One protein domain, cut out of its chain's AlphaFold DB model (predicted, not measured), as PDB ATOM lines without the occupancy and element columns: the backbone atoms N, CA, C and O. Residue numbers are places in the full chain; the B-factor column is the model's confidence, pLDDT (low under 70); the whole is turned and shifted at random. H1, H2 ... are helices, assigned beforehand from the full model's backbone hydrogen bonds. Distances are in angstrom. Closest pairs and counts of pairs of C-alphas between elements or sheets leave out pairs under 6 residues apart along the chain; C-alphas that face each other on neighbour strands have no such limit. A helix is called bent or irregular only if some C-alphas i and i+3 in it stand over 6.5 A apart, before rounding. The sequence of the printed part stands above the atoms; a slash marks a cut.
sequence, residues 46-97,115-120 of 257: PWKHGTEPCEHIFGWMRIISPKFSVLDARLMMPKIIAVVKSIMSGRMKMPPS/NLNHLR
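What this domain is: This is residues 46 to 97 and 115 to 120 of the 257 residues of an uncharacterized protein of Melampsora larici-populina (strain 98AG31 / pathotype 3-4-7) (UniProt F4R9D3). Two helices, H2 and the longer H3, cross at a steep angle of 68 degrees, packing on each other only through residues 57 to 61 of H2 and 73 to 80 of H3, with residues 65 to 69 as the loop that joins the last residue of H2 to the first of H3. H1 is a short turn before the far end of H2, and H4 is a small separate piece beyond a cut, apart from the other helices; residues 47 to 55 stick out. The printed part has 58 residues, with four named helices in the order H1, H2, H3, H4 and no named strand; the class is all helix. It is loose, with a radius of gyration of the C-alphas of 14.0 A, and elongated, spanning 43 by 26 by 20 A.

Where its parts are: H3, residues 70 to 88, is 26.3 A long and begins at C-alpha 70, (206.644, 192.399, 166.286). It has a kink of 36 degrees near residue 77 and is only just irregular, with C-alphas 75 and 78 6.7 A apart. H2, residues 52 to 64, is 18.7 A long. H1, residues 46 to 49, begins at C-alpha 46, (227.639, 209.647, 154.314). H4, residues 115 to 118, ends at C-alpha 118, (232.962, 221.857, 154.085).

How they stand to each other: H3 touches H2 with residues 73 to 80 alone, and H2 touches H3 with residues 57 to 61 alone. Their closest C-alphas, those of Met 61 and Ala 73, are 6.9 A apart. They run opposite ways at a steep tilt of 68 degrees, only just short of about perpendicular. H1 and H2 are apart, and so are H3 and H4. Every O i to N i+4 pair is within hydrogen-bond range in H2, and 13 of 15 in H3; H1 and H4 are too short for such a pair.

The domain as a whole: The C-alphas farthest apart, those of Ser 69 and His 118, are 43.3 A apart. Residues 98 to 114 are not printed, and C-alphas 97 and 115 are 24.0 A apart across the cut. The links H1 to H2 and H2 to H3 are tight. The mean pLDDT of the printed part is 75.3, with residue 88, residues 90 to 97 and residue 115 under 70.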
ATOM      1  N   PRO A  46     227.683 211.062 154.695       76.31
ATOM      2  CA  PRO A  46     227.639 209.647 154.314       76.31
ATOM      3  C   PRO A  46     227.219 208.722 155.463       76.31
ATOM      4  O   PRO A  46     226.393 207.831 155.284       76.31
ATOM      5  N   TRP A  47     227.704 208.987 156.679       73.00
ATOM      6  CA  TRP A  47     227.397 208.194 157.877       73.00
ATOM      7  C   TRP A  47     225.916 208.205 158.273       73.00
ATOM      8  O   TRP A  47     225.447 207.278 158.923       73.00
ATOM      9  N   LYS A  48     225.142 209.217 157.862       76.44
ATOM     10  CA  LYS A  48     223.692 209.251 158.113       76.44
ATOM     11  C   LYS A  48     222.901 208.302 157.213       76.44
ATOM     12  O   LYS A  48     221.748 208.023 157.526       76.44
ATOM     13  N   HIS A  49     223.505 207.805 156.135       79.12
ATOM     14  CA  HIS A  49     222.859 206.923 155.159       79.12
ATOM     15  C   HIS A  49     223.059 205.427 155.474       79.12
ATOM     16  O   HIS A  49     222.615 204.575 154.711       79.12
ATOM     17  N   GLY A  50     223.715 205.098 156.594       75.81
ATOM     18  CA  GLY A  50     223.910 203.723 157.062       75.81
ATOM     19  C   GLY A  50     222.767 203.178 157.930       75.81
ATOM     20  O   GLY A  50     221.799 203.866 158.250       75.81
ATOM     21  N   THR A  51     222.907 201.923 158.365       76.94
ATOM     22  CA  THR A  51     221.950 201.226 159.250       76.94
ATOM     23  C   THR A  51     222.193 201.457 160.739       76.94
ATOM     24  O   THR A  51     221.399 200.994 161.560       76.94
ATOM     25  N   GLU A  52     223.237 202.204 161.103       73.56
ATOM     26  CA  GLU A  52     223.625 202.482 162.491       73.56
ATOM     27  C   GLU A  52     222.445 202.976 163.363       73.56
ATOM     28  O   GLU A  52     222.234 202.427 164.450       73.56
ATOM     29  N   PRO A  53     221.581 203.918 162.916       70.31
ATOM     30  CA  PRO A  53     220.442 204.345 163.729       70.31
ATOM     31  C   PRO A  53     219.450 203.207 164.005       70.31
ATOM     32  O   PRO A  53     218.872 203.134 165.091       70.31
ATOM     33  N   CYS A  54     219.254 202.305 163.041       75.94
ATOM     34  CA  CYS A  54     218.378 201.145 163.193       75.94
ATOM     35  C   CYS A  54     218.951 200.155 164.210       75.94
ATOM     36  O   CYS A  54     218.214 199.655 165.057       75.94
ATOM     37  N   GLU A  55     220.260 199.905 164.169       78.75
ATOM     38  CA  GLU A  55     220.952 199.035 165.125       78.75
ATOM     39  C   GLU A  55     220.829 199.562 166.555       78.75
ATOM     40  O   GLU A  55     220.479 198.802 167.462       78.75
ATOM     41  N   HIS A  56     220.989 200.875 166.748       75.25
ATOM     42  CA  HIS A  56     220.759 201.518 168.043       75.25
ATOM     43  C   HIS A  56     219.310 201.375 168.506       75.25
ATOM     44  O   HIS A  56     219.067 201.009 169.656       75.25
ATOM     45  N   ILE A  57     218.329 201.607 167.624       79.31
ATOM     46  CA  ILE A  57     216.903 201.416 167.942       79.31
ATOM     47  C   ILE A  57     216.639 199.970 168.385       79.31
ATOM     48  O   ILE A  57     215.978 199.752 169.404       79.31
ATOM     49  N   PHE A  58     217.188 198.980 167.678       79.75
ATOM     50  CA  PHE A  58     217.064 197.574 168.064       79.75
ATOM     51  C   PHE A  58     217.793 197.252 169.373       79.75
ATOM     52  O   PHE A  58     217.284 196.458 170.169       79.75
ATOM     53  N   GLY A  59     218.936 197.886 169.637       79.50
ATOM     54  CA  GLY A  59     219.631 197.818 170.921       79.50
ATOM     55  C   GLY A  59     218.734 198.284 172.067       79.50
ATOM     56  O   GLY A  59     218.518 197.544 173.028       79.50
ATOM     57  N   TRP A  60     218.105 199.452 171.921       74.31
ATOM     58  CA  TRP A  60     217.138 199.974 172.891       74.31
ATOM     59  C   TRP A  60     215.921 199.064 173.064       74.31
ATOM     60  O   TRP A  60     215.490 198.828 174.193       74.31
ATOM     61  N   MET A  61     215.389 198.494 171.979       81.38
ATOM     62  CA  MET A  61     214.299 197.516 172.071       81.38
ATOM     63  C   MET A  61     214.700 196.290 172.892       81.38
ATOM     64  O   MET A  61     213.908 195.846 173.718       81.38
ATOM     65  N   ARG A  62     215.929 195.773 172.731       80.12
ATOM     66  CA  ARG A  62     216.429 194.634 173.522       80.12
ATOM     67  C   ARG A  62     216.675 194.978 174.988       80.12
ATOM     68  O   ARG A  62     216.486 194.107 175.834       80.12
ATOM     69  N   ILE A  63     217.060 196.217 175.297       77.06
ATOM     70  CA  ILE A  63     217.172 196.696 176.685       77.06
ATOM     71  C   ILE A  63     215.792 196.701 177.356       77.06
ATOM     72  O   ILE A  63     215.663 196.298 178.509       77.06
ATOM     73  N   ILE A  64     214.753 197.131 176.635       75.06
ATOM     74  CA  ILE A  64     213.381 197.186 177.158       75.06
ATOM     75  C   ILE A  64     212.762 195.782 177.248       75.06
ATOM     76  O   ILE A  64     212.106 195.460 178.236       75.06
ATOM     77  N   SER A  65     212.952 194.948 176.224       79.00
ATOM     78  CA  SER A  65     212.483 193.562 176.181       79.00
ATOM     79  C   SER A  65     213.460 192.685 175.379       79.00
ATOM     80  O   SER A  65     213.504 192.776 174.151       79.00
ATOM     81  N   PRO A  66     214.223 191.787 176.031       77.94
ATOM     82  CA  PRO A  66     215.234 190.956 175.364       77.94
ATOM     83  C   PRO A  66     214.682 190.019 174.280       77.94
ATOM     84  O   PRO A  66     215.410 189.624 173.371       77.94
ATOM     85  N   LYS A  67     213.400 189.644 174.376       83.31
ATOM     86  CA  LYS A  67     212.676 188.817 173.401       83.31
ATOM     87  C   LYS A  67     211.370 189.513 173.039       83.31
ATOM     88  O   LYS A  67     210.303 189.114 173.497       83.31
ATOM     89  N   PHE A  68     211.466 190.587 172.264       82.06
ATOM     90  CA  PHE A  68     210.292 191.319 171.806       82.06
ATOM     91  C   PHE A  68     209.660 190.641 170.582       82.06
ATOM     92  O   PHE A  68     210.357 190.195 169.672       82.06
ATOM     93  N   SER A  69     208.329 190.567 170.554       87.88
ATOM     94  CA  SER A  69     207.574 190.234 169.343       87.88
ATOM     95  C   SER A  69     207.418 191.465 168.439       87.88
ATOM     96  O   SER A  69     207.678 192.597 168.849       87.88
ATOM     97  N   VAL A  70     206.939 191.278 167.204       83.44
ATOM     98  CA  VAL A  70     206.644 192.399 166.286       83.44
ATOM     99  C   VAL A  70     205.624 193.372 166.897       83.44
ATOM    100  O   VAL A  70     205.747 194.589 166.732       83.44
ATOM    101  N   LEU A  71     204.643 192.854 167.644       84.31
ATOM    102  CA  LEU A  71     203.661 193.680 168.344       84.31
ATOM    103  C   LEU A  71     204.325 194.516 169.444       84.31
ATOM    104  O   LEU A  71     204.072 195.717 169.537       84.31
ATOM    105  N   ASP A  72     205.224 193.908 170.217       81.50
ATOM    106  CA  ASP A  72     205.963 194.611 171.266       81.50
ATOM    107  C   ASP A  72     206.845 195.712 170.675       81.50
ATOM    108  O   ASP A  72     206.835 196.834 171.178       81.50
ATOM    109  N   ALA A  73     207.547 195.444 169.566       83.88
ATOM    110  CA  ALA A  73     208.331 196.457 168.857       83.88
ATOM    111  C   ALA A  73     207.467 197.664 168.473       83.88
ATOM    112  O   ALA A  73     207.825 198.805 168.769       83.88
ATOM    113  N   ARG A  74     206.283 197.418 167.894       83.50
ATOM    114  CA  ARG A  74     205.344 198.478 167.499       83.50
ATOM    115  C   ARG A  74     204.875 199.310 168.693       83.50
ATOM    116  O   ARG A  74     204.785 200.530 168.583       83.50
ATOM    117  N   LEU A  75     204.609 198.673 169.832       84.31
ATOM    118  CA  LEU A  75     204.194 199.354 171.063       84.31
ATOM    119  C   LEU A  75     205.355 200.080 171.770       84.31
ATOM    120  O   LEU A  75     205.121 201.036 172.511       84.31
ATOM    121  N   MET A  76     206.604 199.665 171.537       85.00
ATOM    122  CA  MET A  76     207.805 200.324 172.062       85.00
ATOM    123  C   MET A  76     208.222 201.555 171.244       85.00
ATOM    124  O   MET A  76     208.806 202.476 171.817       85.00
ATOM    125  N   MET A  77     207.882 201.632 169.951       81.94
ATOM    126  CA  MET A  77     208.257 202.755 169.074       81.94
ATOM    127  C   MET A  77     207.915 204.146 169.644       81.94
ATOM    128  O   MET A  77     208.801 205.000 169.659       81.94
ATOM    129  N   PRO A  78     206.706 204.414 170.184       81.38
ATOM    130  CA  PRO A  78     206.398 205.717 170.777       81.38
ATOM    131  C   PRO A  78     207.311 206.077 171.956       81.38
ATOM    132  O   PRO A  78     207.680 207.240 172.114       81.38
ATOM    133  N   LYS A  79     207.713 205.081 172.760       80.50
ATOM    134  CA  LYS A  79     208.632 205.273 173.892       80.50
ATOM    135  C   LYS A  79     210.043 205.594 173.405       80.50
ATOM    136  O   LYS A  79     210.662 206.518 173.915       80.50
ATOM    137  N   ILE A  80     210.519 204.885 172.384       79.44
ATOM    138  CA  ILE A  80     211.835 205.130 171.776       79.44
ATOM    139  C   ILE A  80     211.879 206.521 171.139       79.44
ATOM    140  O   ILE A  80     212.818 207.273 171.376       79.44
ATOM    141  N   ILE A  81     210.830 206.917 170.412       79.62
ATOM    142  CA  ILE A  81     210.721 208.265 169.832       79.62
ATOM    143  C   ILE A  81     210.751 209.339 170.929       79.62
ATOM    144  O   ILE A  81     211.374 210.383 170.741       79.62
ATOM    145  N   ALA A  82     210.100 209.107 172.073       79.31
ATOM    146  CA  ALA A  82     210.158 210.025 173.208       79.31
ATOM    147  C   ALA A  82     211.582 210.145 173.777       79.31
ATOM    148  O   ALA A  82     212.049 211.259 173.991       79.31
ATOM    149  N   VAL A  83     212.297 209.027 173.942       74.25
ATOM    150  CA  VAL A  83     213.702 209.019 174.392       74.25
ATOM    151  C   VAL A  83     214.601 209.775 173.412       74.25
ATOM    152  O   VAL A  83     215.339 210.662 173.831       74.25
ATOM    153  N   VAL A  84     214.497 209.503 172.106       73.25
ATOM    154  CA  VAL A  84     215.292 210.194 171.075       73.25
ATOM    155  C   VAL A  84     215.016 211.696 171.089       73.25
ATOM    156  O   VAL A  84     215.953 212.489 171.088       73.25
ATOM    157  N   LYS A  85     213.747 212.113 171.178       74.81
ATOM    158  CA  LYS A  85     213.399 213.536 171.310       74.81
ATOM    159  C   LYS A  85     213.996 214.164 172.564       74.81
ATOM    160  O   LYS A  85     214.466 215.296 172.494       74.81
ATOM    161  N   SER A  86     213.982 213.462 173.695       72.69
ATOM    162  CA  SER A  86     214.589 213.947 174.938       72.69
ATOM    163  C   SER A  86     216.106 214.101 174.815       72.69
ATOM    164  O   SER A  86     216.641 215.093 175.308       72.69
ATOM    165  N   ILE A  87     216.779 213.195 174.099       71.62
ATOM    166  CA  ILE A  87     218.212 213.297 173.786       71.62
ATOM    167  C   ILE A  87     218.483 214.494 172.866       71.62
ATOM    168  O   ILE A  87     219.302 215.345 173.195       71.62
ATOM    169  N   MET A  88     217.742 214.623 171.760       67.12
ATOM    170  CA  MET A  88     217.880 215.747 170.821       67.12
ATOM    171  C   MET A  88     217.580 217.105 171.469       67.12
ATOM    172  O   MET A  88     218.164 218.113 171.090       67.12
ATOM    173  N   SER A  89     216.681 217.139 172.456       70.75
ATOM    174  CA  SER A  89     216.353 218.351 173.221       70.75
ATOM    175  C   SER A  89     217.373 218.655 174.333       70.75
ATOM    176  O   SER A  89     217.158 219.584 175.105       70.75
ATOM    177  N   GLY A  90     218.424 217.841 174.491       68.44
ATOM    178  CA  GLY A  90     219.436 217.986 175.545       68.44
ATOM    179  C   GLY A  90     218.962 217.627 176.961       68.44
ATOM    180  O   GLY A  90     219.712 217.806 177.917       68.44
ATOM    181  N   ARG A  91     217.737 217.105 177.114       66.00
ATOM    182  CA  ARG A  91     217.139 216.729 178.411       66.00
ATOM    183  C   ARG A  91     217.686 215.408 178.958       66.00
ATOM    184  O   ARG A  91     217.570 215.133 180.144       66.00
ATOM    185  N   MET A  92     218.285 214.583 178.100       63.53
ATOM    186  CA  MET A  92     218.882 213.303 178.470       63.53
ATOM    187  C   MET A  92     220.215 213.136 177.744       63.53
ATOM    188  O   MET A  92     220.296 213.359 176.539       63.53
ATOM    189  N   LYS A  93     221.262 212.721 178.461       59.62
ATOM    190  CA  LYS A  93     222.538 212.346 177.839       59.62
ATOM    191  C   LYS A  93     222.474 210.889 177.404       59.62
ATOM    192  O   LYS A  93     222.016 210.041 178.170       59.62
ATOM    193  N   MET A  94     222.924 210.602 176.184       58.69
ATOM    194  CA  MET A  94     223.075 209.223 175.736       58.69
ATOM    195  C   MET A  94     224.160 208.554 176.601       58.69
ATOM    196  O   MET A  94     225.230 209.144 176.776       58.69
ATOM    197  N   PRO A  95     223.908 207.369 177.187       56.72
ATOM    198  CA  PRO A  95     224.978 206.607 177.813       56.72
ATOM    199  C   PRO A  95     226.019 206.248 176.739       56.72
ATOM    200  O   PRO A  95     225.621 205.884 175.629       56.72
ATOM    201  N   PRO A  96     227.327 206.361 177.026       53.47
ATOM    202  CA  PRO A  96     228.362 206.010 176.061       53.47
ATOM    203  C   PRO A  96     228.187 204.545 175.651       53.47
ATOM    204  O   PRO A  96     228.009 203.675 176.506       53.47
ATOM    205  N   SER A  97     228.184 204.271 174.347       54.31
ATOM    206  CA  SER A  97     228.067 202.901 173.853       54.31
ATOM    207  C   SER A  97     229.339 202.116 174.209       54.31
ATOM    208  O   SER A  97     230.459 202.596 174.040       54.31
ATOM    209  N   ASN A 115     232.762 222.701 160.608       67.06
ATOM    210  CA  ASN A 115     233.275 221.629 159.750       67.06
ATOM    211  C   ASN A 115     232.205 221.073 158.798       67.06
ATOM    212  O   ASN A 115     232.512 220.643 157.687       67.06
ATOM    213  N   LEU A 116     230.933 221.161 159.197       70.94
ATOM    214  CA  LEU A 116     229.806 220.687 158.404       70.94
ATOM    215  C   LEU A 116     229.626 221.505 157.114       70.94
ATOM    216  O   LEU A 116     229.104 220.994 156.126       70.94
ATOM    217  N   ASN A 117     230.098 222.756 157.087       72.88
ATOM    218  CA  ASN A 117     230.027 223.594 155.890       72.88
ATOM    219  C   ASN A 117     230.938 223.088 154.765       72.88
ATOM    220  O   ASN A 117     230.558 223.202 153.606       72.88
ATOM    221  N   HIS A 118     232.077 222.463 155.088       76.94
ATOM    222  CA  HIS A 118     232.962 221.857 154.085       76.94
ATOM    223  C   HIS A 118     232.321 220.657 153.378       76.94
ATOM    224  O   HIS A 118     232.673 220.334 152.251       76.94
ATOM    225  N   LEU A 119     231.331 220.019 154.005       78.12
ATOM    226  CA  LEU A 119     230.586 218.900 153.420       78.12
ATOM    227  C   LEU A 119     229.506 219.352 152.426       78.12
ATOM    228  O   LEU A 119     228.764 218.522 151.901       78.12
ATOM    229  N   ARG A 120     229.398 220.664 152.180       79.81
ATOM    230  CA  ARG A 120     228.584 221.251 151.105       79.81
ATOM    231  C   ARG A 120     229.386 221.443 149.817       79.81
ATOM    232  O   ARG A 120     228.791 221.710 148.777       79.81
TER     233      ARG A 120